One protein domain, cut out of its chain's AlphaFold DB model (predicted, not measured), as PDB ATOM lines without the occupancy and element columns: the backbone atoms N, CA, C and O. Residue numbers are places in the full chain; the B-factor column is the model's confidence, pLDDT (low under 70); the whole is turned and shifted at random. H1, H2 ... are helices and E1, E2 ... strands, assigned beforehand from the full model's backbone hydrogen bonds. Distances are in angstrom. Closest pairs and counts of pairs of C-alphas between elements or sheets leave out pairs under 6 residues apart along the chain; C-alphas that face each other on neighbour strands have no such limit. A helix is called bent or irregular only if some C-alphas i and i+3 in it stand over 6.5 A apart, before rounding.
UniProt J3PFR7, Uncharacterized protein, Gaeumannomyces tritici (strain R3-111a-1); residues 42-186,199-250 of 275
ATOM      1  N   ARG A  42      -5.163  38.289  34.482       50.97
ATOM      2  CA  ARG A  42      -5.485  37.587  35.728       50.97
ATOM      3  C   ARG A  42      -5.192  36.082  35.710       50.97
ATOM      4  O   ARG A  42      -5.060  35.500  36.784       50.97
ATOM      5  N   ASP A  43      -5.027  35.486  34.530       57.09
ATOM      6  CA  ASP A  43      -4.865  34.034  34.354       57.09
ATOM      7  C   ASP A  43      -3.412  33.631  34.057       57.09
ATOM      8  O   ASP A  43      -3.106  32.468  33.783       57.09
ATOM      9  N   THR A  44      -2.486  34.594  34.103       71.06
ATOM     10  CA  THR A  44      -1.061  34.301  33.952       71.06
ATOM     11  C   THR A  44      -0.516  33.660  35.236       71.06
ATOM     12  O   THR A  44      -0.874  34.092  36.337       71.06
ATOM     13  N   PRO A  45       0.405  32.680  35.145       69.56
ATOM     14  CA  PRO A  45       1.042  32.102  36.330       69.56
ATOM     15  C   PRO A  45       1.686  33.153  37.246       69.56
ATOM     16  O   PRO A  45       1.696  32.986  38.461       69.56
ATOM     17  N   LEU A  46       2.173  34.266  36.683       73.44
ATOM     18  CA  LEU A  46       2.752  35.370  37.447       73.44
ATOM     19  C   LEU A  46       1.705  36.139  38.271       73.44
ATOM     20  O   LEU A  46       1.957  36.463  39.428       73.44
ATOM     21  N   HIS A  47       0.519  36.387  37.713       70.56
ATOM     22  CA  HIS A  47      -0.577  37.011  38.457       70.56
ATOM     23  C   HIS A  47      -1.067  36.111  39.603       70.56
ATOM     24  O   HIS A  47      -1.315  36.586  40.712       70.56
ATOM     25  N   LEU A  48      -1.150  34.798  39.369       68.50
ATOM     26  CA  LEU A  48      -1.539  33.828  40.400       68.50
ATOM     27  C   LEU A  48      -0.512  33.770  41.540       68.50
ATOM     28  O   LEU A  48      -0.887  33.780  42.709       68.50
ATOM     29  N   ILE A  49       0.781  33.827  41.210       69.00
ATOM     30  CA  ILE A  49       1.872  33.953  42.186       69.00
ATOM     31  C   ILE A  49       1.703  35.203  43.068       69.00
ATOM     32  O   ILE A  49       1.843  35.120  44.289       69.00
ATOM     33  N   GLN A  50       1.383  36.356  42.473       70.88
ATOM     34  CA  GLN A  50       1.178  37.606  43.217       70.88
ATOM     35  C   GLN A  50      -0.025  37.527  44.167       70.88
ATOM     36  O   GLN A  50       0.008  38.100  45.258       70.88
ATOM     37  N   TYR A  51      -1.078  36.804  43.781       65.50
ATOM     38  CA  TYR A  51      -2.242  36.579  44.635       65.50
ATOM     39  C   TYR A  51      -1.894  35.739  45.873       65.50
ATOM     40  O   TYR A  51      -2.251  36.120  46.991       65.50
ATOM     41  N   SER A  52      -1.123  34.663  45.704       64.75
ATOM     42  CA  SER A  52      -0.724  33.771  46.801       64.75
ATOM     43  C   SER A  52       0.058  34.469  47.921       64.75
ATOM     44  O   SER A  52      -0.070  34.099  49.090       64.75
ATOM     45  N   GLY A  53       0.819  35.525  47.604       62.62
ATOM     46  CA  GLY A  53       1.527  36.326  48.608       62.62
ATOM     47  C   GLY A  53       0.602  36.985  49.642       62.62
ATOM     48  O   GLY A  53       0.984  37.156  50.797       62.62
ATOM     49  N   LYS A  54      -0.648  37.302  49.276       66.31
ATOM     50  CA  LYS A  54      -1.630  37.871  50.218       66.31
ATOM     51  C   LYS A  54      -2.124  36.840  51.230       66.31
ATOM     52  O   LYS A  54      -2.395  37.194  52.374       66.31
ATOM     53  N   ILE A  55      -2.221  35.576  50.827       64.94
ATOM     54  CA  ILE A  55      -2.786  34.510  51.660       64.94
ATOM     55  C   ILE A  55      -1.759  33.996  52.664       64.94
ATOM     56  O   ILE A  55      -2.101  33.745  53.817       64.94
ATOM     57  N   LEU A  56      -0.486  33.942  52.270       65.44
ATOM     58  CA  LEU A  56       0.605  33.574  53.172       65.44
ATOM     59  C   LEU A  56       0.728  34.540  54.359       65.44
ATOM     60  O   LEU A  56       0.932  34.085  55.483       65.44
ATOM     61  N   LYS A  57       0.483  35.841  54.146       67.12
ATOM     62  CA  LYS A  57       0.399  36.826  55.239       67.12
ATOM     63  C   LYS A  57      -0.728  36.509  56.220       67.12
ATOM     64  O   LYS A  57      -0.495  36.478  57.421       67.12
ATOM     65  N   VAL A  58      -1.934  36.231  55.718       66.44
ATOM     66  CA  VAL A  58      -3.087  35.885  56.570       66.44
ATOM     67  C   VAL A  58      -2.822  34.601  57.350       66.44
ATOM     68  O   VAL A  58      -3.099  34.536  58.543       66.44
ATOM     69  N   ALA A  59      -2.253  33.589  56.699       62.88
ATOM     70  CA  ALA A  59      -1.972  32.316  57.338       62.88
ATOM     71  C   ALA A  59      -0.898  32.440  58.434       62.88
ATOM     72  O   ALA A  59      -1.035  31.820  59.484       62.88
ATOM     73  N   LEU A  60       0.123  33.285  58.245       63.75
ATOM     74  CA  LEU A  60       1.099  33.587  59.297       63.75
ATOM     75  C   LEU A  60       0.454  34.331  60.476       63.75
ATOM     76  O   LEU A  60       0.724  34.004  61.626       63.75
ATOM     77  N   GLU A  61      -0.433  35.289  60.206       67.31
ATOM     78  CA  GLU A  61      -1.175  36.000  61.254       67.31
ATOM     79  C   GLU A  61      -2.084  35.067  62.066       67.31
ATOM     80  O   GLU A  61      -2.228  35.245  63.273       67.31
ATOM     81  N   VAL A  62      -2.672  34.048  61.435       64.69
ATOM     82  CA  VAL A  62      -3.434  33.004  62.139       64.69
ATOM     83  C   VAL A  62      -2.515  32.144  63.008       64.69
ATOM     84  O   VAL A  62      -2.852  31.881  64.157       64.69
ATOM     85  N   VAL A  63      -1.344  31.753  62.493       62.31
ATOM     86  CA  VAL A  63      -0.339  30.975  63.241       62.31
ATOM     87  C   VAL A  63       0.143  31.744  64.473       62.31
ATOM     88  O   VAL A  63       0.122  31.190  65.564       62.31
ATOM     89  N   LYS A  64       0.471  33.037  64.341       64.38
ATOM     90  CA  LYS A  64       0.864  33.900  65.473       64.38
ATOM     91  C   LYS A  64      -0.210  34.010  66.560       64.38
ATOM     92  O   LYS A  64       0.113  34.253  67.714       64.38
ATOM     93  N   LYS A  65      -1.486  33.884  66.186       64.25
ATOM     94  CA  LYS A  65      -2.636  33.980  67.100       64.25
ATOM     95  C   LYS A  65      -3.064  32.633  67.681       64.25
ATOM     96  O   LYS A  65      -3.932  32.611  68.551       64.25
ATOM     97  N   SER A  66      -2.519  31.524  67.187       57.28
ATOM     98  CA  SER A  66      -2.852  30.191  67.676       57.28
ATOM     99  C   SER A  66      -2.082  29.907  68.965       57.28
ATOM    100  O   SER A  66      -0.858  29.983  68.985       57.28
ATOM    101  N   ALA A  67      -2.814  29.574  70.029       48.06
ATOM    102  CA  ALA A  67      -2.275  29.220  71.343       48.06
ATOM    103  C   ALA A  67      -1.934  27.719  71.475       48.06
ATOM    104  O   ALA A  67      -1.718  27.229  72.583       48.06
ATOM    105  N   ASP A  68      -1.927  26.963  70.371       56.44
ATOM    106  CA  ASP A  68      -1.567  25.546  70.409       56.44
ATOM    107  C   ASP A  68      -0.061  25.397  70.669       56.44
ATOM    108  O   ASP A  68       0.767  25.923  69.927       56.44
ATOM    109  N   GLY A  69       0.318  24.633  71.699       49.31
ATOM    110  CA  GLY A  69       1.707  24.532  72.179       49.31
ATOM    111  C   GLY A  69       2.743  24.086  71.134       49.31
ATOM    112  O   GLY A  69       3.904  24.477  71.215       49.31
ATOM    113  N   GLY A  70       2.338  23.333  70.105       52.03
ATOM    114  CA  GLY A  70       3.222  22.988  68.979       52.03
ATOM    115  C   GLY A  70       3.431  24.133  67.979       52.03
ATOM    116  O   GLY A  70       4.469  24.220  67.325       52.03
ATOM    117  N   VAL A  71       2.459  25.041  67.878       52.00
ATOM    118  CA  VAL A  71       2.574  26.288  67.115       52.00
ATOM    119  C   VAL A  71       3.382  27.313  67.908       52.00
ATOM    120  O   VAL A  71       4.212  27.989  67.312       52.00
ATOM    121  N   GLN A  72       3.240  27.349  69.236       51.66
ATOM    122  CA  GLN A  72       4.001  28.223  70.135       51.66
ATOM    123  C   GLN A  72       5.522  28.092  69.934       51.66
ATOM    124  O   GLN A  72       6.198  29.098  69.773       51.66
ATOM    125  N   ALA A  73       6.061  26.872  69.831       56.75
ATOM    126  CA  ALA A  73       7.497  26.650  69.612       56.75
ATOM    127  C   ALA A  73       7.995  27.132  68.232       56.75
ATOM    128  O   ALA A  73       9.166  27.484  68.064       56.75
ATOM    129  N   ILE A  74       7.114  27.140  67.224       57.50
ATOM    130  CA  ILE A  74       7.391  27.762  65.924       57.50
ATOM    131  C   ILE A  74       7.305  29.283  66.077       57.50
ATOM    132  O   ILE A  74       8.215  29.978  65.648       57.50
ATOM    133  N   VAL A  75       6.260  29.794  66.728       57.06
ATOM    134  CA  VAL A  75       6.031  31.225  66.960       57.06
ATOM    135  C   VAL A  75       7.166  31.861  67.762       57.06
ATOM    136  O   VAL A  75       7.623  32.911  67.347       57.06
ATOM    137  N   GLU A  76       7.699  31.221  68.804       59.75
ATOM    138  CA  GLU A  76       8.858  31.704  69.579       59.75
ATOM    139  C   GLU A  76      10.127  31.817  68.719       59.75
ATOM    140  O   GLU A  76      10.892  32.769  68.845       59.75
ATOM    141  N   LYS A  77      10.340  30.888  67.775       58.06
ATOM    142  CA  LYS A  77      11.445  30.981  66.801       58.06
ATOM    143  C   LYS A  77      11.221  32.052  65.733       58.06
ATOM    144  O   LYS A  77      12.175  32.436  65.058       58.06
ATOM    145  N   VAL A  78       9.976  32.474  65.526       56.44
ATOM    146  CA  VAL A  78       9.558  33.427  64.486       56.44
ATOM    147  C   VAL A  78       9.084  34.744  65.132       56.44
ATOM    148  O   VAL A  78       8.521  35.605  64.455       56.44
ATOM    149  N   GLU A  79       9.293  34.937  66.439       58.56
ATOM    150  CA  GLU A  79       8.829  36.120  67.159       58.56
ATOM    151  C   GLU A  79       9.643  37.333  66.690       58.56
ATOM    152  O   GLU A  79      10.871  37.344  66.732       58.56
ATOM    153  N   GLY A  80       8.952  38.330  66.129       59.44
ATOM    154  CA  GLY A  80       9.583  39.465  65.446       59.44
ATOM    155  C   GLY A  80      10.090  39.178  64.024       59.44
ATOM    156  O   GLY A  80      10.612  40.086  63.381       59.44
ATOM    157  N   VAL A  81       9.917  37.961  63.497       63.19
ATOM    158  CA  VAL A  81      10.338  37.609  62.137       63.19
ATOM    159  C   VAL A  81       9.181  37.809  61.156       63.19
ATOM    160  O   VAL A  81       8.141  37.146  61.219       63.19
ATOM    161  N   GLU A  82       9.362  38.732  60.214       69.69
ATOM    162  CA  GLU A  82       8.407  38.966  59.132       69.69
ATOM    163  C   GLU A  82       8.685  38.056  57.929       69.69
ATOM    164  O   GLU A  82       9.834  37.873  57.513       69.69
ATOM    165  N   LEU A  83       7.609  37.497  57.360       72.44
ATOM    166  CA  LEU A  83       7.661  36.853  56.052       72.44
ATOM    167  C   LEU A  83       7.753  37.912  54.957       72.44
ATOM    168  O   LEU A  83       6.852  38.741  54.789       72.44
ATOM    169  N   GLU A  84       8.791  37.803  54.147       79.56
ATOM    170  CA  GLU A  84       8.959  38.566  52.925       79.56
ATOM    171  C   GLU A  84       8.561  37.755  51.702       79.56
ATOM    172  O   GLU A  84       8.740  36.540  51.610       79.56
ATOM    173  N   HIS A  85       7.961  38.470  50.758       80.75
ATOM    174  CA  HIS A  85       7.453  37.920  49.518       80.75
ATOM    175  C   HIS A  85       7.935  38.800  48.382       80.75
ATOM    176  O   HIS A  85       7.421  39.900  48.171       80.75
ATOM    177  N   GLU A  86       8.895  38.293  47.626       84.75
ATOM    178  CA  GLU A  86       9.368  38.949  46.419       84.75
ATOM    179  C   GLU A  86       8.777  38.238  45.210       84.75
ATOM    180  O   GLU A  86       8.922  37.028  45.040       84.75
ATOM    181  N   THR A  87       8.100  38.988  44.346       82.94
ATOM    182  CA  THR A  87       7.556  38.462  43.092       82.94
ATOM    183  C   THR A  87       8.180  39.197  41.923       82.94
ATOM    184  O   THR A  87       8.432  40.402  42.001       82.94
ATOM    185  N   ALA A  88       8.425  38.475  40.831       79.88
ATOM    186  CA  ALA A  88       8.866  39.098  39.597       79.88
ATOM    187  C   ALA A  88       7.834  40.151  39.167       79.88
ATOM    188  O   ALA A  88       6.616  39.930  39.214       79.88
ATOM    189  N   ARG A  89       8.325  41.330  38.789       72.81
ATOM    190  CA  ARG A  89       7.456  42.439  38.381       72.81
ATOM    191  C   ARG A  89       6.784  42.105  37.052       72.81
ATOM    192  O   ARG A  89       7.313  41.335  36.257       72.81
ATOM    193  N   ALA A  90       5.651  42.748  36.768       56.88
ATOM    194  CA  ALA A  90       4.918  42.563  35.509       56.88
ATOM    195  C   ALA A  90       5.769  42.849  34.249       56.88
ATOM    196  O   ALA A  90       5.479  42.317  33.184       56.88
ATOM    197  N   ALA A  91       6.845  43.635  34.381       61.12
ATOM    198  CA  ALA A  91       7.831  43.882  33.326       61.12
ATOM    199  C   ALA A  91       8.785  42.692  33.055       61.12
ATOM    200  O   ALA A  91       9.653  42.792  32.192       61.12
ATOM    201  N   GLY A  92       8.647  41.576  33.780       64.12
ATOM    202  CA  GLY A  92       9.458  40.369  33.609       64.12
ATOM    203  C   GLY A  92      10.806  40.392  34.331       64.12
ATOM    204  O   GLY A  92      11.626  39.507  34.100       64.12
ATOM    205  N   GLU A  93      11.057  41.377  35.199       78.50
ATOM    206  CA  GLU A  93      12.275  41.409  36.016       78.50
ATOM    207  C   GLU A  93      12.234  40.275  37.051       78.50
ATOM    208  O   GLU A  93      11.330  40.268  37.896       78.50
ATOM    209  N   PRO A  94      13.170  39.307  36.995       83.50
ATOM    210  CA  PRO A  94      13.183  38.191  37.925       83.50
ATOM    211  C   PRO A  94      13.662  38.637  39.306       83.50
ATOM    212  O   PRO A  94      14.448  39.575  39.445       83.50
ATOM    213  N   VAL A  95      13.251  37.887  40.320       86.81
ATOM    214  CA  VAL A  95      13.883  37.910  41.639       86.81
ATOM    215  C   VAL A  95      15.161  37.079  41.556       86.81
ATOM    216  O   VAL A  95      15.174  36.015  40.939       86.81
ATOM    217  N   TRP A  96      16.254  37.548  42.144       88.19
ATOM    218  CA  TRP A  96      17.548  36.873  42.059       88.19
ATOM    219  C   TRP A  96      17.880  36.189  43.379       88.19
ATOM    220  O   TRP A  96      17.982  36.853  44.404       88.19
ATOM    221  N   VAL A  97      18.090  34.870  43.356       87.94
ATOM    222  CA  VAL A  97      18.414  34.103  44.570       87.94
ATOM    223  C   VAL A  97      19.846  33.592  44.590       87.94
ATOM    224  O   VAL A  97      20.339  33.019  43.611       87.94
ATOM    225  N   GLY A  98      20.478  33.737  45.754       81.06
ATOM    226  CA  GLY A  98      21.819  33.245  46.055       81.06
ATOM    227  C   GLY A  98      22.955  34.122  45.517       81.06
ATOM    228  O   GLY A  98      22.816  34.857  44.543       81.06
ATOM    229  N   ALA A  99      24.126  33.995  46.138       72.31
ATOM    230  CA  ALA A  99      25.377  34.637  45.735       72.31
ATOM    231  C   ALA A  99      26.513  33.592  45.702       72.31
ATOM    232  O   ALA A  99      26.406  32.556  46.361       72.31
ATOM    233  N   PRO A 100      27.590  33.780  44.911       76.81
ATOM    234  CA  PRO A 100      27.874  34.889  43.987       76.81
ATOM    235  C   PRO A 100      27.278  34.706  42.578       76.81
ATOM    236  O   PRO A 100      27.419  35.575  41.725       76.81
ATOM    237  N   LYS A 101      26.655  33.554  42.293       81.62
ATOM    238  CA  LYS A 101      26.015  33.252  41.002       81.62
ATOM    239  C   LYS A 101      24.502  33.179  41.201       81.62
ATOM    240  O   LYS A 101      24.024  32.094  41.544       81.62
ATOM    241  N   PRO A 102      23.780  34.295  41.021       85.50
ATOM    242  CA  PRO A 102      22.360  34.330  41.304       85.50
ATOM    243  C   PRO A 102      21.572  33.515  40.273       85.50
ATOM    244  O   PRO A 102      21.959  33.409  39.104       85.50
ATOM    245  N   ALA A 103      20.471  32.916  40.716       86.50
ATOM    246  CA  ALA A 103      19.499  32.254  39.852       86.50
ATOM    247  C   ALA A 103      18.234  33.119  39.732       86.50
ATOM    248  O   ALA A 103      17.770  33.626  40.752       86.50
ATOM    249  N   PRO A 104      17.672  33.288  38.523       91.81
ATOM    250  CA  PRO A 104      16.433  34.033  38.348       91.81
ATOM    251  C   PRO A 104      15.238  33.186  38.796       91.81
ATOM    252  O   PRO A 104      15.132  32.009  38.438       91.81
ATOM    253  N   VAL A 105      14.333  33.792  39.557       92.06
ATOM    254  CA  VAL A 105      13.083  33.188  40.025       92.06
ATOM    255  C   VAL A 105      11.914  34.157  39.862       92.06
ATOM    256  O   VAL A 105      12.102  35.353  39.657       92.06
ATOM    257  N   HIS A 106      10.691  33.633  39.930       91.19
ATOM    258  CA  HIS A 106       9.469  34.431  39.782       91.19
ATOM    259  C   HIS A 106       8.787  34.725  41.117       91.19
ATOM    260  O   HIS A 106       8.025  35.683  41.216       91.19
ATOM    261  N   HIS A 107       9.051  33.902  42.127       90.19
ATOM    262  CA  HIS A 107       8.600  34.106  43.494       90.19
ATOM    263  C   HIS A 107       9.683  33.637  44.451       90.19
ATOM    264  O   HIS A 107      10.275  32.573  44.250       90.19
ATOM    265  N   LEU A 108       9.887  34.404  45.505       90.88
ATOM    266  CA  LEU A 108      10.686  34.029  46.649       90.88
ATOM    267  C   LEU A 108       9.879  34.327  47.906       90.88
ATOM    268  O   LEU A 108       9.364  35.431  48.067       90.88
ATOM    269  N   VAL A 109       9.776  33.324  48.772       88.31
ATOM    270  CA  VAL A 109       9.278  33.487  50.137       88.31
ATOM    271  C   VAL A 109      10.484  33.411  51.061       88.31
ATOM    272  O   VAL A 109      11.201  32.405  51.025       88.31
ATOM    273  N   SER A 110      10.707  34.443  51.867       87.94
ATOM    274  CA  SER A 110      11.846  34.566  52.780       87.94
ATOM    275  C   SER A 110      11.440  35.077  54.168       87.94
ATOM    276  O   SER A 110      10.298  35.457  54.404       87.94
ATOM    277  N   LEU A 111      12.390  35.053  55.101       82.69
ATOM    278  CA  LEU A 111      12.338  35.677  56.420       82.69
ATOM    279  C   LEU A 111      13.291  36.880  56.442       82.69
ATOM    280  O   LEU A 111      14.419  36.744  55.971       82.69
ATOM    281  N   GLN A 112      12.880  38.015  57.018       72.12
ATOM    282  CA  GLN A 112      13.703  39.241  57.071       72.12
ATOM    283  C   GLN A 112      15.040  39.081  57.798       72.12
ATOM    284  O   GLN A 112      16.048  39.660  57.401       72.12
ATOM    285  N   VAL A 113      15.045  38.327  58.897       63.56
ATOM    286  CA  VAL A 113      16.180  38.270  59.825       63.56
ATOM    287  C   VAL A 113      16.518  36.815  60.105       63.56
ATOM    288  O   VAL A 113      16.145  36.252  61.129       63.56
ATOM    289  N   ALA A 114      17.194  36.170  59.158       62.03
ATOM    290  CA  ALA A 114      17.731  34.833  59.363       62.03
ATOM    291  C   ALA A 114      19.020  34.641  58.562       62.03
ATOM    292  O   ALA A 114      19.103  35.064  57.410       62.03
ATOM    293  N   ASP A 115      19.974  33.892  59.123       65.75
ATOM    294  CA  ASP A 115      21.186  33.421  58.420       65.75
ATOM    295  C   ASP A 115      20.852  32.641  57.135       65.75
ATOM    296  O   ASP A 115      21.659  32.485  56.218       65.75
ATOM    297  N   PHE A 116      19.610  32.171  57.060       67.75
ATOM    298  CA  PHE A 116      19.031  31.469  55.936       67.75
ATOM    299  C   PHE A 116      17.612  32.003  55.738       67.75
ATOM    300  O   PHE A 116      16.666  31.473  56.325       67.75
ATOM    301  N   PRO A 117      17.439  33.074  54.962       80.75
ATOM    302  CA  PRO A 117      16.152  33.744  54.881       80.75
ATOM    303  C   PRO A 117      15.179  32.971  53.992       80.75
ATOM    304  O   PRO A 117      13.989  32.937  54.268       80.75
ATOM    305  N   ASN A 118      15.657  32.289  52.952       88.69
ATOM    306  CA  ASN A 118      14.777  31.745  51.917       88.69
ATOM    307  C   ASN A 118      14.068  30.460  52.358       88.69
ATOM    308  O   ASN A 118      14.696  29.501  52.808       88.69
ATOM    309  N   LEU A 119      12.758  30.413  52.143       87.56
ATOM    310  CA  LEU A 119      11.891  29.293  52.489       87.56
ATOM    311  C   LEU A 119      11.452  28.521  51.251       87.56
ATOM    312  O   LEU A 119      11.629  27.305  51.185       87.56
ATOM    313  N   VAL A 120      10.899  29.219  50.258       90.94
ATOM    314  CA  VAL A 120      10.290  28.608  49.069       90.94
ATOM    315  C   VAL A 120      10.651  29.409  47.826       90.94
ATOM    316  O   VAL A 120      10.596  30.637  47.828       90.94
ATOM    317  N   VAL A 121      10.970  28.698  46.744       93.31
ATOM    318  CA  VAL A 121      11.225  29.282  45.421       93.31
ATOM    319  C   VAL A 121      10.109  28.917  44.444       93.31
ATOM    320  O   VAL A 121       9.748  27.749  44.315       93.31
ATOM    321  N   GLY A 122       9.592  29.896  43.704       93.75
ATOM    322  CA  GLY A 122       8.601  29.691  42.648       93.75
ATOM    323  C   GLY A 122       9.124  30.068  41.265       93.75
ATOM    324  O   GLY A 122       9.715  31.134  41.077       93.75
ATOM    325  N   LEU A 123       8.854  29.219  40.271       92.06
ATOM    326  CA  LEU A 123       9.055  29.535  38.855       92.06
ATOM    327  C   LEU A 123       7.722  29.521  38.107       92.06
ATOM    328  O   LEU A 123       7.042  28.498  38.069       92.06
ATOM    329  N   ALA A 124       7.372  30.633  37.465       89.56
ATOM    330  CA  ALA A 124       6.320  30.657  36.464       89.56
ATOM    331  C   ALA A 124       6.787  29.898  35.218       89.56
ATOM    332  O   ALA A 124       7.895  30.114  34.725       89.56
ATOM    333  N   CYS A 125       5.944  28.996  34.735       86.56
ATOM    334  CA  CYS A 125       6.159  28.238  33.518       86.56
ATOM    335  C   CYS A 125       5.051  28.588  32.534       86.56
ATOM    336  O   CYS A 125       3.866  28.510  32.859       86.56
ATOM    337  N   ASP A 126       5.448  28.981  31.335       78.69
ATOM    338  CA  ASP A 126       4.532  29.245  30.240       78.69
ATOM    339  C   ASP A 126       4.234  27.969  29.438       78.69
ATOM    340  O   ASP A 126       4.862  26.916  29.605       78.69
ATOM    341  N   GLU A 127       3.264  28.073  28.531       70.69
ATOM    342  CA  GLU A 127       2.902  26.981  27.624       70.69
ATOM    343  C   GLU A 127       4.068  26.598  26.695       70.69
ATOM    344  O   GLU A 127       4.144  25.454  26.256       70.69
ATOM    345  N   SER A 128       5.029  27.499  26.451       70.94
ATOM    346  CA  SER A 128       6.223  27.188  25.654       70.94
ATOM    347  C   SER A 128       7.189  26.237  26.378       70.94
ATOM    348  O   SER A 128       7.834  25.403  25.741       70.94
ATOM    349  N   SER A 129       7.237  26.299  27.713       70.81
ATOM    350  CA  SER A 129       8.114  25.472  28.547       70.81
ATOM    351  C   SER A 129       7.564  24.067  28.822       70.81
ATOM    352  O   SER A 129       8.346  23.149  29.075       70.81
ATOM    353  N   PHE A 130       6.238  23.891  28.802       72.12
ATOM    354  CA  PHE A 130       5.565  22.627  29.154       72.12
ATOM    355  C   PHE A 130       4.732  22.010  28.019       72.12
ATOM    356  O   PHE A 130       4.360  20.838  28.108       72.12
ATOM    357  N   GLY A 131       4.495  22.755  26.938       70.75
ATOM    358  CA  GLY A 131       3.533  22.424  25.889       70.75
ATOM    359  C   GLY A 131       2.121  22.891  26.255       70.75
ATOM    360  O   GLY A 131       1.718  22.826  27.418       70.75
ATOM    361  N   SER A 132       1.355  23.327  25.252       70.31
ATOM    362  CA  SER A 132      -0.032  23.802  25.399       70.31
ATOM    363  C   SER A 132      -0.974  22.754  26.005       70.31
ATOM    364  O   SER A 132      -1.894  23.101  26.736       70.31
ATOM    365  N   ASP A 133      -0.698  21.466  25.778       72.81
ATOM    366  CA  ASP A 133      -1.529  20.352  26.255       72.81
ATOM    367  C   ASP A 133      -1.052  19.768  27.595       72.81
ATOM    368  O   ASP A 133      -1.439  18.663  27.984       72.81
ATOM    369  N   CYS A 134      -0.176  20.471  28.320       78.62
ATOM    370  CA  CYS A 134       0.365  19.956  29.570       78.62
ATOM    371  C   CYS A 134      -0.702  19.831  30.663       78.62
ATOM    372  O   CYS A 134      -1.125  20.801  31.303       78.62
ATOM    373  N   ARG A 135      -1.048  18.585  30.981       85.19
ATOM    374  CA  ARG A 135      -1.835  18.243  32.160       85.19
ATOM    375  C   ARG A 135      -0.915  18.092  33.359       85.19
ATOM    376  O   ARG A 135      -0.122  17.160  33.451       85.19
ATOM    377  N   LEU A 136      -1.047  19.016  34.305       86.94
ATOM    378  CA  LEU A 136      -0.228  19.069  35.515       86.94
ATOM    379  C   LEU A 136      -0.243  17.752  36.308       86.94
ATOM    380  O   LEU A 136       0.783  17.330  36.839       86.94
ATOM    381  N   SER A 137      -1.391  17.073  36.342       86.94
ATOM    382  CA  SER A 137      -1.563  15.766  36.984       86.94
ATOM    383  C   SER A 137      -0.713  14.650  36.366       86.94
ATOM    384  O   SER A 137      -0.408  13.679  37.053       86.94
ATOM    385  N   GLU A 138      -0.314  14.778  35.100       88.88
ATOM    386  CA  GLU A 138       0.445  13.762  34.360       88.88
ATOM    387  C   GLU A 138       1.962  13.954  34.488       88.88
ATOM    388  O   GLU A 138       2.725  13.021  34.233       88.88
ATOM    389  N   VAL A 139       2.410  15.141  34.920       88.38
ATOM    390  CA  VAL A 139       3.837  15.477  35.034       88.38
ATOM    391  C   VAL A 139       4.608  14.466  35.894       88.38
ATOM    392  O   VAL A 139       5.641  13.991  35.421       88.38
ATOM    393  N   PRO A 140       4.146  14.058  37.097       88.94
ATOM    394  CA  PRO A 140       4.902  13.110  37.915       88.94
ATOM    395  C   PRO A 140       5.120  11.756  37.228       88.94
ATOM    396  O   PRO A 140       6.240  11.249  37.217       88.94
ATOM    397  N   ASN A 141       4.077  11.214  36.592       87.31
ATOM    398  CA  ASN A 141       4.155   9.950  35.857       87.31
ATOM    399  C   ASN A 141       5.117  10.053  34.673       87.31
ATOM    400  O   ASN A 141       5.958   9.182  34.483       87.31
ATOM    401  N   ALA A 142       5.018  11.127  33.893       86.62
ATOM    402  CA  ALA A 142       5.866  11.322  32.727       86.62
ATOM    403  C   ALA A 142       7.347  11.486  33.098       86.62
ATOM    404  O   ALA A 142       8.227  10.945  32.432       86.62
ATOM    405  N   VAL A 143       7.649  12.189  34.192       86.12
ATOM    406  CA  VAL A 143       9.027  12.280  34.695       86.12
ATOM    407  C   VAL A 143       9.524  10.901  35.144       86.12
ATOM    408  O   VAL A 143      10.660  10.544  34.826       86.12
ATOM    409  N   ALA A 144       8.681  10.110  35.818       84.25
ATOM    410  CA  ALA A 144       9.022   8.759  36.265       84.25
ATOM    411  C   ALA A 144       9.290   7.793  35.096       84.25
ATOM    412  O   ALA A 144      10.220   6.991  35.168       84.25
ATOM    413  N   THR A 145       8.547   7.908  33.991       85.00
ATOM    414  CA  THR A 145       8.779   7.130  32.759       85.00
ATOM    415  C   THR A 145       9.919   7.682  31.897       85.00
ATOM    416  O   THR A 145      10.245   7.123  30.852       85.00
ATOM    417  N   GLY A 146      10.580   8.749  32.352       81.00
ATOM    418  CA  GLY A 146      11.799   9.270  31.751       81.00
ATOM    419  C   GLY A 146      11.591  10.356  30.699       81.00
ATOM    420  O   GLY A 146      12.587  10.762  30.085       81.00
ATOM    421  N   ASP A 147      10.370  10.873  30.540       82.44
ATOM    422  CA  ASP A 147      10.062  11.967  29.624       82.44
ATOM    423  C   ASP A 147      10.976  13.168  29.895       82.44
ATOM    424  O   ASP A 147      11.188  13.622  31.024       82.44
ATOM    425  N   THR A 148      11.598  13.657  28.828       81.00
ATOM    426  CA  THR A 148      12.611  14.701  28.914       81.00
ATOM    427  C   THR A 148      12.027  16.103  28.881       81.00
ATOM    428  O   THR A 148      12.720  17.016  29.339       81.00
ATOM    429  N   LYS A 149      10.773  16.286  28.434       82.31
ATOM    430  CA  LYS A 149      10.171  17.624  28.296       82.31
ATOM    431  C   LYS A 149      10.125  18.380  29.624       82.31
ATOM    432  O   LYS A 149      10.479  19.552  29.692       82.31
ATOM    433  N   TYR A 150       9.827  17.676  30.714       83.69
ATOM    434  CA  TYR A 150       9.689  18.270  32.045       83.69
ATOM    435  C   TYR A 150      11.014  18.388  32.805       83.69
ATOM    436  O   TYR A 150      11.089  19.058  33.836       83.69
ATOM    437  N   LYS A 151      12.092  17.771  32.299       84.00
ATOM    438  CA  LYS A 151      13.388  17.782  32.989       84.00
ATOM    439  C   LYS A 151      13.968  19.185  33.052       84.00
ATOM    440  O   LYS A 151      14.562  19.536  34.060       84.00
ATOM    441  N   TRP A 152      13.846  19.994  32.001       86.38
ATOM    442  CA  TRP A 152      14.494  21.307  31.995       86.38
ATOM    443  C   TRP A 152      13.903  22.287  33.028       86.38
ATOM    444  O   TRP A 152      14.684  22.812  33.825       86.38
ATOM    445  N   PRO A 153      12.573  22.474  33.123       89.94
ATOM    446  CA  PRO A 153      11.987  23.305  34.176       89.94
ATOM    447  C   PRO A 153      12.299  22.807  35.593       89.94
ATOM    448  O   PRO A 153      12.698  23.598  36.447       89.94
ATOM    449  N   LEU A 154      12.226  21.491  35.829       91.31
ATOM    450  CA  LEU A 154      12.575  20.896  37.126       91.31
ATOM    451  C   LEU A 154      14.046  21.116  37.495       91.31
ATOM    452  O   LEU A 154      14.361  21.383  38.650       91.31
ATOM    453  N   ARG A 155      14.956  21.061  36.516       88.75
ATOM    454  CA  ARG A 155      16.380  21.361  36.729       88.75
ATOM    455  C   ARG A 155      16.616  22.815  37.106       88.75
ATOM    456  O   ARG A 155      17.456  23.081  37.963       88.75
ATOM    457  N   GLN A 156      15.921  23.748  36.461       91.19
ATOM    458  CA  GLN A 156      16.026  25.161  36.822       91.19
ATOM    459  C   GLN A 156      15.532  25.399  38.242       91.19
ATOM    460  O   GLN A 156      16.222  26.066  39.010       91.19
ATOM    461  N   LEU A 157      14.395  24.797  38.601       93.50
ATOM    462  CA  LEU A 157      13.860  24.892  39.951       93.50
ATOM    463  C   LEU A 157      14.828  24.287  40.974       93.50
ATOM    464  O   LEU A 157      15.163  24.958  41.939       93.50
ATOM    465  N   ALA A 158      15.363  23.088  40.724       91.94
ATOM    466  CA  ALA A 158      16.348  22.451  41.603       91.94
ATOM    467  C   ALA A 158      17.598  23.323  41.800       91.94
ATOM    468  O   ALA A 158      18.082  23.488  42.918       91.94
ATOM    469  N   HIS A 159      18.110  23.924  40.721       90.69
ATOM    470  CA  HIS A 159      19.246  24.839  40.806       90.69
ATOM    471  C   HIS A 159      18.902  26.099  41.611       90.69
ATOM    472  O   HIS A 159      19.716  26.529  42.424       90.69
ATOM    473  N   ALA A 160      17.719  26.682  41.417       92.25
ATOM    474  CA  ALA A 160      17.285  27.855  42.170       92.25
ATOM    475  C   ALA A 160      17.087  27.542  43.662       92.25
ATOM    476  O   ALA A 160      17.604  28.267  44.505       92.25
ATOM    477  N   CYS A 161      16.449  26.417  43.987       92.25
ATOM    478  CA  CYS A 161      16.323  25.883  45.343       92.25
ATOM    479  C   CYS A 161      17.699  25.705  46.007       92.25
ATOM    480  O   CYS A 161      17.940  26.221  47.097       92.25
ATOM    481  N   HIS A 162      18.656  25.090  45.302       90.25
ATOM    482  CA  HIS A 162      20.028  24.959  45.791       90.25
ATOM    483  C   HIS A 162      20.703  26.304  46.074       90.25
ATOM    484  O   HIS A 162      21.347  26.459  47.109       90.25
ATOM    485  N   ARG A 163      20.535  27.292  45.189       89.12
ATOM    486  CA  ARG A 163      21.079  28.648  45.381       89.12
ATOM    487  C   ARG A 163      20.422  29.394  46.533       89.12
ATOM    488  O   ARG A 163      21.099  30.155  47.215       89.12
ATOM    489  N   ALA A 164      19.135  29.163  46.742       88.69
ATOM    490  CA  ALA A 164      18.375  29.728  47.843       88.69
ATOM    491  C   ALA A 164      18.627  29.003  49.178       88.69
ATOM    492  O   ALA A 164      18.159  29.477  50.205       88.69
ATOM    493  N   ASN A 165      19.374  27.892  49.188       88.25
ATOM    494  CA  ASN A 165      19.534  27.011  50.345       88.25
ATOM    495  C   ASN A 165      18.190  26.531  50.923       88.25
ATOM    496  O   ASN A 165      17.990  26.504  52.134       88.25
ATOM    497  N   THR A 166      17.267  26.148  50.039       90.50
ATOM    498  CA  THR A 166      16.019  25.472  50.399       90.50
ATOM    499  C   THR A 166      15.806  24.254  49.511       90.50
ATOM    500  O   THR A 166      16.200  24.247  48.347       90.50
ATOM    501  N   ARG A 167      15.169  23.212  50.039       92.62
ATOM    502  CA  ARG A 167      14.714  22.059  49.257       92.62
ATOM    503  C   ARG A 167      13.317  22.220  48.668       92.62
ATOM    504  O   ARG A 167      12.914  21.392  47.852       92.62
ATOM    505  N   TYR A 168      12.583  23.253  49.073       94.38
ATOM    506  CA  TYR A 168      11.194  23.448  48.681       94.38
ATOM    507  C   TYR A 168      11.073  24.460  47.550       94.38
ATOM    508  O   TYR A 168      11.620  25.564  47.592       94.38
ATOM    509  N   GLY A 169      10.302  24.090  46.538       94.81
ATOM    510  CA  GLY A 169       9.952  24.999  45.466       94.81
ATOM    511  C   GLY A 169       8.729  24.531  44.708       94.81
ATOM    512  O   GLY A 169       8.204  23.447  44.950       94.81
ATOM    513  N   TYR A 170       8.264  25.340  43.771       95.12
ATOM    514  CA  TYR A 170       7.146  24.963  42.925       95.12
ATOM    515  C   TYR A 170       7.250  25.556  41.525       95.12
ATOM    516  O   TYR A 170       7.872  26.597  41.297       95.12
ATOM    517  N   LEU A 171       6.609  24.877  40.579       93.06
ATOM    518  CA  LEU A 171       6.355  25.407  39.246       93.06
ATOM    519  C   LEU A 171       4.909  25.892  39.195       93.06
ATOM    520  O   LEU A 171       4.004  25.114  39.488       93.06
ATOM    521  N   ALA A 172       4.685  27.152  38.838       90.81
ATOM    522  CA  ALA A 172       3.353  27.679  38.567       90.81
ATOM    523  C   ALA A 172       3.034  27.511  37.084       90.81
ATOM    524  O   ALA A 172       3.750  28.030  36.229       90.81
ATOM    525  N   LEU A 173       1.956  26.793  36.793       89.50
ATOM    526  CA  LEU A 173       1.414  26.594  35.458       89.50
ATOM    527  C   LEU A 173       0.029  27.245  35.382       89.50
ATOM    528  O   LEU A 173      -0.556  27.645  36.389       89.50
ATOM    529  N   ARG A 174      -0.540  27.309  34.179       85.56
ATOM    530  CA  ARG A 174      -1.880  27.870  33.957       85.56
ATOM    531  C   ARG A 174      -2.986  27.137  34.725       85.56
ATOM    532  O   ARG A 174      -3.964  27.751  35.125       85.56
ATOM    533  N   ASN A 175      -2.844  25.829  34.930       87.50
ATOM    534  CA  ASN A 175      -3.869  24.970  35.531       87.50
ATOM    535  C   ASN A 175      -3.613  24.612  37.009       87.50
ATOM    536  O   ASN A 175      -4.511  24.091  37.670       87.50
ATOM    537  N   GLY A 176      -2.430  24.911  37.548       90.12
ATOM    538  CA  GLY A 176      -2.122  24.704  38.959       90.12
ATOM    539  C   GLY A 176      -0.663  24.964  39.312       90.12
ATOM    540  O   GLY A 176       0.092  25.540  38.527       90.12
ATOM    541  N   ILE A 177      -0.250  24.467  40.476       92.44
ATOM    542  CA  ILE A 177       1.148  24.402  40.902       92.44
ATOM    543  C   ILE A 177       1.643  22.961  40.992       92.44
ATOM    544  O   ILE A 177       0.943  22.060  41.458       92.44
ATOM    545  N   LEU A 178       2.894  22.745  40.595       93.62
ATOM    546  CA  LEU A 178       3.633  21.526  40.902       93.62
ATOM    547  C   LEU A 178       4.522  21.780  42.117       93.62
ATOM    548  O   LEU A 178       5.623  22.313  41.969       93.62
ATOM    549  N   ALA A 179       4.063  21.401  43.307       94.81
ATOM    550  CA  ALA A 179       4.897  21.463  44.502       94.81
ATOM    551  C   ALA A 179       6.021  20.428  44.412       94.81
ATOM    552  O   ALA A 179       5.777  19.270  44.063       94.81
ATOM    553  N   CYS A 180       7.239  20.857  44.720       94.44
ATOM    554  CA  CYS A 180       8.462  20.087  44.575       94.44
ATOM    555  C   CYS A 180       9.271  20.121  45.879       94.44
ATOM    556  O   CYS A 180       9.473  21.174  46.484       94.44
ATOM    557  N   CYS A 181       9.771  18.956  46.281       93.50
ATOM    558  CA  CYS A 181      10.753  18.802  47.348       93.50
ATOM    559  C   CYS A 181      11.973  18.078  46.777       93.50
ATOM    560  O   CYS A 181      11.829  16.966  46.261       93.50
ATOM    561  N   PHE A 182      13.139  18.717  46.833       92.25
ATOM    562  CA  PHE A 182      14.379  18.196  46.267       92.25
ATOM    563  C   PHE A 182      15.262  17.542  47.326       92.25
ATOM    564  O   PHE A 182      15.449  18.060  48.421       92.25
ATOM    565  N   THR A 183      15.873  16.427  46.967       89.94
ATOM    566  CA  THR A 183      16.869  15.740  47.788       89.94
ATOM    567  C   THR A 183      18.090  15.406  46.945       89.94
ATOM    568  O   THR A 183      18.060  15.424  45.707       89.94
ATOM    569  N   LEU A 184      19.210  15.166  47.619       85.94
ATOM    570  CA  LEU A 184      20.437  14.723  46.974       85.94
ATOM    571  C   LEU A 184      20.320  13.228  46.679       85.94
ATOM    572  O   LEU A 184      20.008  12.429  47.565       85.94
ATOM    573  N   SER A 185      20.568  12.839  45.429       78.56
ATOM    574  CA  SER A 185      20.590  11.426  45.076       78.56
ATOM    575  C   SER A 185      21.868  10.777  45.618       78.56
ATOM    576  O   SER A 185      22.962  11.273  45.333       78.56
ATOM    577  N   PRO A 186      21.776   9.631  46.315       62.84
ATOM    578  CA  PRO A 186      22.951   8.882  46.765       62.84
ATOM    579  C   PRO A 186      23.782   8.316  45.599       62.84
ATOM    580  O   PRO A 186      24.939   7.951  45.780       62.84
ATOM    581  N   ASN A 199      25.516  16.881  41.125       57.69
ATOM    582  CA  ASN A 199      24.444  16.504  42.029       57.69
ATOM    583  C   ASN A 199      23.321  15.973  41.145       57.69
ATOM    584  O   ASN A 199      22.657  16.737  40.438       57.69
ATOM    585  N   ASP A 200      23.180  14.652  41.115       74.69
ATOM    586  CA  ASP A 200      21.951  14.030  40.659       74.69
ATOM    587  C   ASP A 200      20.901  14.381  41.720       74.69
ATOM    588  O   ASP A 200      21.080  14.113  42.909       74.69
ATOM    589  N   TRP A 201      19.855  15.089  41.301       83.00
ATOM    590  CA  TRP A 201      18.782  15.519  42.190       83.00
ATOM    591  C   TRP A 201      17.648  14.512  42.086       83.00
ATOM    592  O   TRP A 201      17.309  14.037  40.994       83.00
ATOM    593  N   GLN A 202      17.046  14.220  43.226       88.19
ATOM    594  CA  GLN A 202      15.775  13.528  43.294       88.19
ATOM    595  C   GLN A 202      14.700  14.554  43.639       88.19
ATOM    596  O   GLN A 202      14.947  15.509  44.374       88.19
ATOM    597  N   VAL A 203      13.516  14.403  43.052       89.62
ATOM    598  CA  VAL A 203      12.381  15.283  43.337       89.62
ATOM    599  C   VAL A 203      11.166  14.464  43.712       89.62
ATOM    600  O   VAL A 203      10.803  13.517  43.015       89.62
ATOM    601  N   SER A 204      10.525  14.860  44.804       91.31
ATOM    602  CA  SER A 204       9.159  14.486  45.136       91.31
ATOM    603  C   SER A 204       8.208  15.566  44.655       91.31
ATOM    604  O   SER A 204       8.389  16.736  44.991       91.31
ATOM    605  N   MET A 205       7.192  15.170  43.892       92.69
ATOM    606  CA  MET A 205       6.262  16.105  43.260       92.69
ATOM    607  C   MET A 205       4.822  15.869  43.711       92.69
ATOM    608  O   MET A 205       4.379  14.725  43.856       92.69
ATOM    609  N   LYS A 206       4.072  16.963  43.873       93.56
ATOM    610  CA  LYS A 206       2.630  16.944  44.125       93.56
ATOM    611  C   LYS A 206       1.927  17.993  43.252       93.56
ATOM    612  O   LYS A 206       2.105  19.186  43.488       93.56
ATOM    613  N   PRO A 207       1.132  17.570  42.251       92.88
ATOM    614  CA  PRO A 207       0.305  18.488  41.479       92.88
ATOM    615  C   PRO A 207      -0.892  18.956  42.314       92.88
ATOM    616  O   PRO A 207      -1.541  18.142  42.984       92.88
ATOM    617  N   VAL A 208      -1.168  20.258  42.254       91.25
ATOM    618  CA  VAL A 208      -2.259  20.941  42.958       91.25
ATOM    619  C   VAL A 208      -2.918  21.912  41.988       91.25
ATOM    620  O   VAL A 208      -2.265  22.825  41.490       91.25
ATOM    621  N   MET A 209      -4.191  21.698  41.668       90.69
ATOM    622  CA  MET A 209      -4.892  22.500  40.656       90.69
ATOM    623  C   MET A 209      -5.423  23.791  41.274       90.69
ATOM    624  O   MET A 209      -5.873  23.782  42.417       90.69
ATOM    625  N   TRP A 210      -5.464  24.884  40.506       87.44
ATOM    626  CA  TRP A 210      -6.039  26.150  40.993       87.44
ATOM    627  C   TRP A 210      -7.520  26.032  41.354       87.44
ATOM    628  O   TRP A 210      -8.009  26.738  42.228       87.44
ATOM    629  N   SER A 211      -8.229  25.116  40.694       85.88
ATOM    630  CA  SER A 211      -9.643  24.847  40.935       85.88
ATOM    631  C   SER A 211      -9.910  23.967  42.162       85.88
ATOM    632  O   SER A 211     -11.074  23.710  42.458       85.88
ATOM    633  N   GLN A 212      -8.878  23.445  42.839       85.88
ATOM    634  CA  GLN A 212      -9.075  22.630  44.042       85.88
ATOM    635  C   GLN A 212      -9.557  23.499  45.199       85.88
ATOM    636  O   GLN A 212      -8.947  24.512  45.537       85.88
ATOM    637  N   SER A 213     -10.651  23.072  45.819       85.69
ATOM    638  CA  SER A 213     -11.279  23.734  46.958       85.69
ATOM    639  C   SER A 213     -11.972  22.702  47.850       85.69
ATOM    640  O   SER A 213     -12.233  21.571  47.429       85.69
ATOM    641  N   GLY A 214     -12.243  23.079  49.099       80.12
ATOM    642  CA  GLY A 214     -12.878  22.217  50.097       80.12
ATOM    643  C   GLY A 214     -11.958  21.846  51.259       80.12
ATOM    644  O   GLY A 214     -10.738  21.959  51.185       80.12
ATOM    645  N   ASP A 215     -12.581  21.390  52.338       77.31
ATOM    646  CA  ASP A 215     -11.983  21.047  53.634       77.31
ATOM    647  C   ASP A 215     -10.960  19.898  53.576       77.31
ATOM    648  O   ASP A 215     -10.009  19.861  54.351       77.31
ATOM    649  N   LYS A 216     -11.135  18.964  52.638       81.00
ATOM    650  CA  LYS A 216     -10.287  17.768  52.478       81.00
ATOM    651  C   LYS A 216      -9.360  17.833  51.268       81.00
ATOM    652  O   LYS A 216      -8.768  16.821  50.889       81.00
ATOM    653  N   GLN A 217      -9.255  18.994  50.628       82.62
ATOM    654  CA  GLN A 217      -8.413  19.175  49.452       82.62
ATOM    655  C   GLN A 217      -7.207  20.045  49.778       82.62
ATOM    656  O   GLN A 217      -7.308  21.092  50.409       82.62
ATOM    657  N   LEU A 218      -6.042  19.611  49.301       83.56
ATOM    658  CA  LEU A 218      -4.840  20.426  49.350       83.56
ATOM    659  C   LEU A 218      -4.972  21.532  48.297       83.56
ATOM    660  O   LEU A 218      -4.811  21.257  47.113       83.56
ATOM    661  N   THR A 219      -5.290  22.753  48.722       88.75
ATOM    662  CA  THR A 219      -5.367  23.926  47.838       88.75
ATOM    663  C   THR A 219      -3.974  24.490  47.555       88.75
ATOM    664  O   THR A 219      -3.006  24.182  48.260       88.75
ATOM    665  N   ALA A 220      -3.840  25.330  46.524       86.62
ATOM    666  CA  ALA A 220      -2.555  25.949  46.190       86.62
ATOM    667  C   ALA A 220      -2.014  26.814  47.341       86.62
ATOM    668  O   ALA A 220      -0.829  26.745  47.669       86.62
ATOM    669  N   ASP A 221      -2.897  27.551  48.013       82.94
ATOM    670  CA  ASP A 221      -2.520  28.387  49.148       82.94
ATOM    671  C   ASP A 221      -2.093  27.553  50.354       82.94
ATOM    672  O   ASP A 221      -1.048  27.818  50.950       82.94
ATOM    673  N   LEU A 222      -2.841  26.485  50.662       83.81
ATOM    674  CA  LEU A 222      -2.474  25.559  51.731       83.81
ATOM    675  C   LEU A 222      -1.144  24.863  51.426       83.81
ATOM    676  O   LEU A 222      -0.346  24.634  52.327       83.81
ATOM    677  N   THR A 223      -0.868  24.576  50.154       87.75
ATOM    678  CA  THR A 223       0.404  23.992  49.711       87.75
ATOM    679  C   THR A 223       1.575  24.937  49.943       87.75
ATOM    680  O   THR A 223       2.610  24.514  50.456       87.75
ATOM    681  N   LEU A 224       1.432  26.214  49.575       85.50
ATOM    682  CA  LEU A 224       2.475  27.217  49.786       85.50
ATOM    683  C   LEU A 224       2.705  27.481  51.271       85.50
ATOM    684  O   LEU A 224       3.857  27.553  51.705       85.50
ATOM    685  N   TRP A 225       1.624  27.582  52.050       83.69
ATOM    686  CA  TRP A 225       1.716  27.713  53.499       83.69
ATOM    687  C   TRP A 225       2.449  26.514  54.094       83.69
ATOM    688  O   TRP A 225       3.436  26.685  54.802       83.69
ATOM    689  N   TRP A 226       2.040  25.303  53.713       83.88
ATOM    690  CA  TRP A 226       2.634  24.066  54.194       83.88
ATOM    691  C   TRP A 226       4.134  23.982  53.875       83.88
ATOM    692  O   TRP A 226       4.930  23.749  54.781       83.88
ATOM    693  N   MET A 227       4.558  24.246  52.633       88.69
ATOM    694  CA  MET A 227       5.988  24.259  52.280       88.69
ATOM    695  C   MET A 227       6.778  25.295  53.090       88.69
ATOM    696  O   MET A 227       7.900  25.016  53.512       88.69
ATOM    697  N   SER A 228       6.187  26.467  53.331       84.44
ATOM    698  CA  SER A 228       6.816  27.529  54.123       84.44
ATOM    699  C   SER A 228       6.990  27.100  55.582       84.44
ATOM    700  O   SER A 228       8.082  27.229  56.126       84.44
ATOM    701  N   MET A 229       5.960  26.507  56.195       80.81
ATOM    702  CA  MET A 229       6.034  26.002  57.571       80.81
ATOM    703  C   MET A 229       7.065  24.881  57.716       80.81
ATOM    704  O   MET A 229       7.843  24.868  58.667       80.81
ATOM    705  N   MET A 230       7.142  23.975  56.739       82.69
ATOM    706  CA  MET A 230       8.158  22.921  56.730       82.69
ATOM    707  C   MET A 230       9.576  23.502  56.670       82.69
ATOM    708  O   MET A 230      10.451  23.043  57.403       82.69
ATOM    709  N   ALA A 231       9.799  24.534  55.852       82.62
ATOM    710  CA  ALA A 231      11.085  25.223  55.773       82.62
ATOM    711  C   ALA A 231      11.446  25.976  57.070       82.62
ATOM    712  O   ALA A 231      12.620  26.033  57.430       82.62
ATOM    713  N   ILE A 232      10.449  26.523  57.774       80.75
ATOM    714  CA  ILE A 232      10.617  27.236  59.053       80.75
ATOM    715  C   ILE A 232      10.906  26.276  60.213       80.75
ATOM    716  O   ILE A 232      11.693  26.613  61.093       80.75
ATOM    717  N   SER A 233      10.311  25.075  60.208       73.94
ATOM    718  CA  SER A 233      10.371  24.116  61.329       73.94
ATOM    719  C   SER A 233      11.793  23.792  61.817       73.94
ATOM    720  O   SER A 233      12.009  23.493  62.992       73.94
ATOM    721  N   GLY A 234      12.789  23.902  60.937       71.50
ATOM    722  CA  GLY A 234      14.190  23.882  61.323       71.50
ATOM    723  C   GLY A 234      15.126  23.863  60.125       71.50
ATOM    724  O   GLY A 234      14.775  23.423  59.032       71.50
ATOM    725  N   GLU A 235      16.373  24.271  60.344       73.69
ATOM    726  CA  GLU A 235      17.374  24.376  59.280       73.69
ATOM    727  C   GLU A 235      17.614  23.042  58.550       73.69
ATOM    728  O   GLU A 235      17.660  23.014  57.320       73.69
ATOM    729  N   HIS A 236      17.685  21.926  59.284       76.81
ATOM    730  CA  HIS A 236      17.787  20.570  58.721       76.81
ATOM    731  C   HIS A 236      16.632  20.207  57.767       76.81
ATOM    732  O   HIS A 236      16.845  19.539  56.758       76.81
ATOM    733  N   ASN A 237      15.427  20.723  58.026       78.25
ATOM    734  CA  ASN A 237      14.229  20.475  57.232       78.25
ATOM    735  C   ASN A 237      14.173  21.340  55.982       78.25
ATOM    736  O   ASN A 237      13.405  21.053  55.069       78.25
ATOM    737  N   ARG A 238      15.000  22.377  55.913       80.62
ATOM    738  CA  ARG A 238      15.145  23.229  54.739       80.62
ATOM    739  C   ARG A 238      16.341  22.828  53.881       80.62
ATOM    740  O   ARG A 238      16.270  22.969  52.660       80.62
ATOM    741  N   LYS A 239      17.425  22.344  54.493       83.50
ATOM    742  CA  LYS A 239      18.642  21.939  53.781       83.50
ATOM    743  C   LYS A 239      18.355  20.835  52.767       83.50
ATOM    744  O   LYS A 239      17.505  19.965  52.952       83.50
ATOM    745  N   LEU A 240      19.110  20.877  51.676       83.31
ATOM    746  CA  LEU A 240      19.161  19.781  50.721       83.31
ATOM    747  C   LEU A 240      19.933  18.631  51.355       83.31
ATOM    748  O   LEU A 240      21.145  18.719  51.536       83.31
ATOM    749  N   VAL A 241      19.207  17.572  51.685       84.06
ATOM    750  CA  VAL A 241      19.733  16.367  52.329       84.06
ATOM    751  C   VAL A 241      19.610  15.169  51.385       84.06
ATOM    752  O   VAL A 241      18.789  15.209  50.456       84.06
ATOM    753  N   PRO A 242      20.410  14.109  51.572       85.38
ATOM    754  CA  PRO A 242      20.162  12.812  50.953       85.38
ATOM    755  C   PRO A 242      18.725  12.329  51.188       85.38
ATOM    756  O   PRO A 242      18.154  12.571  52.248       85.38
ATOM    757  N   GLU A 243      18.139  11.605  50.229       81.00
ATOM    758  CA  GLU A 243      16.763  11.083  50.373       81.00
ATOM    759  C   GLU A 243      16.590  10.216  51.634       81.00
ATOM    760  O   GLU A 243      15.532  10.247  52.251       81.00
ATOM    761  N   ALA A 244      17.636   9.499  52.058       79.62
ATOM    762  CA  ALA A 244      17.616   8.680  53.273       79.62
ATOM    763  C   ALA A 244      17.473   9.497  54.572       79.62
ATOM    764  O   ALA A 244      16.970   8.981  55.562       79.62
ATOM    765  N   GLU A 245      17.891  10.764  54.565       82.38
ATOM    766  CA  GLU A 245      17.787  11.682  55.711       82.38
ATOM    767  C   GLU A 245      16.475  12.477  55.694       82.38
ATOM    768  O   GLU A 245      16.197  13.287  56.579       82.38
ATOM    769  N   ARG A 246      15.645  12.287  54.666       81.00
ATOM    770  CA  ARG A 246      14.366  12.972  54.581       81.00
ATOM    771  C   ARG A 246      13.362  12.328  55.530       81.00
ATOM    772  O   ARG A 246      12.912  11.204  55.324       81.00
ATOM    773  N   VAL A 247      12.904  13.117  56.492       78.12
ATOM    774  CA  VAL A 247      11.892  12.691  57.457       78.12
ATOM    775  C   VAL A 247      10.478  12.826  56.878       78.12
ATOM    776  O   VAL A 247      10.119  13.847  56.279       78.12
ATOM    777  N   SER A 248       9.656  11.785  57.046       75.88
ATOM    778  CA  SER A 248       8.239  11.803  56.655       75.88
ATOM    779  C   SER A 248       7.469  12.863  57.437       75.88
ATOM    780  O   SER A 248       7.717  13.051  58.617       75.88
ATOM    781  N   ILE A 249       6.491  13.517  56.806       69.12
ATOM    782  CA  ILE A 249       5.713  14.612  57.415       69.12
ATOM    783  C   ILE A 249       5.055  14.187  58.726       69.12
ATOM    784  O   ILE A 249       5.019  14.976  59.653       69.12
ATOM    785  N   ASN A 250       4.549  12.955  58.789       74.69
ATOM    786  CA  ASN A 250       3.889  12.396  59.969       74.69
ATOM    787  C   ASN A 250       4.838  11.466  60.740       74.69
ATOM    788  O   ASN A 250       4.459  10.358  61.121       74.69
TER     789      ASN A 250
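This is residues 42 to 186 and 199 to 250 of the 275 residues of an uncharacterized protein of Gaeumannomyces tritici (strain R3-111a-1) (UniProt J3PFR7). A twisted six-stranded sheet makes the core of three layers, a sheet with helices on both faces: H1 and H6 cover one face, H4 and H5 the other, and the sheet curls round H6. A small hairpin, E2 and E3, packs on H5, and H2 sits at the end of the long helix H1. The printed part has 197 residues, with seven named helices and eight named strands in the order H1 H2 E1 E2 E3 E4 E5 H3 H4 H5 E6 E7 E8 H6 H7. The large sheet runs E1 E4 E5 E6 E7 E8 and is mixed; the class is mixed, helices and strands. The whole is compact and rounded, with a radius of gyration of the C-alphas of 16.2 A and spans of 46 by 41 by 37 A.

H1, residues 45 to 65, is on the sheet of E1, residues 83 to 87, E4, 107 to 111, E5, 118 to 124, E6, 168 to 172, E7, 176 to 184, and E8, 201 to 209. Its closest C-alphas to E1 are Gly 53 and His 85, 6.2 A apart. With residues 63 to 64 alone it touches H2, residues 69 to 77, at Lys 64 and Val 75, C-alphas 6.0 A apart. E1 and E4 are antiparallel, with N 84 and O 110 within hydrogen-bond range at 2.8 A. E2, residues 95 to 97, and E3, residues 103 to 105, form a hairpin, with N 95 and O 105 2.9 A apart. The closest C-alphas of E3 and H5, residues 151 to 164, are Ala 103 and Ala 160, 5.4 A apart. E4 and E5 form a hairpin, N 107 to O 122 being 3.0 A. E5, H3, residues 127 to 130, H4, residues 136 to 144, H5 and E6 make a strand-helix-strand unit, two parallel neighbour strands with helices between; N 170 and O 121 are 2.9 A apart. H4 is irregular, with C-alphas 137 and 140 7.1 A apart, and runs along the strands, at 16 degrees to E8 on the local plane. E6 and E7 form a hairpin, N 178 to O 171 being 2.8 A; E7 and E8 are antiparallel, N 177 to O 208 being 2.8 A. H6, residues 220 to 232, touches H1 at a steep tilt of 58 degrees, closest at the C-alphas of Leu 56 and Trp 225, 6.0 A. H7, residues 235 to 238, touches H6 only at the corner. Every O i to N i+4 pair is within hydrogen-bond range in H5 and H6, but 13 of 17 in H1, 3 of 5 in H4 and 2 of 5 in H2, which has 3 of 6 O i to N i+3 pairs; H3 and H7 are too short.

H1 runs 31.0 A from C-alpha 45 at (1.042, 32.102, 36.330); E7 spans 25.9 A, E8 24.7 A, H5 19.7 A. H7 ends at C-alpha 238, (15.145, 23.229, 54.739).

The C-alphas farthest apart, Ala 67 and Thr 148, are 47.3 A apart. Residues 187 to 198 are not printed; C-alphas 186 and 199 are 9.1 A apart across the cut. Of the links printed whole, none is long. Mean pLDDT of the printed part is 79.1; 47 residues are under 70, among them 51 to 82.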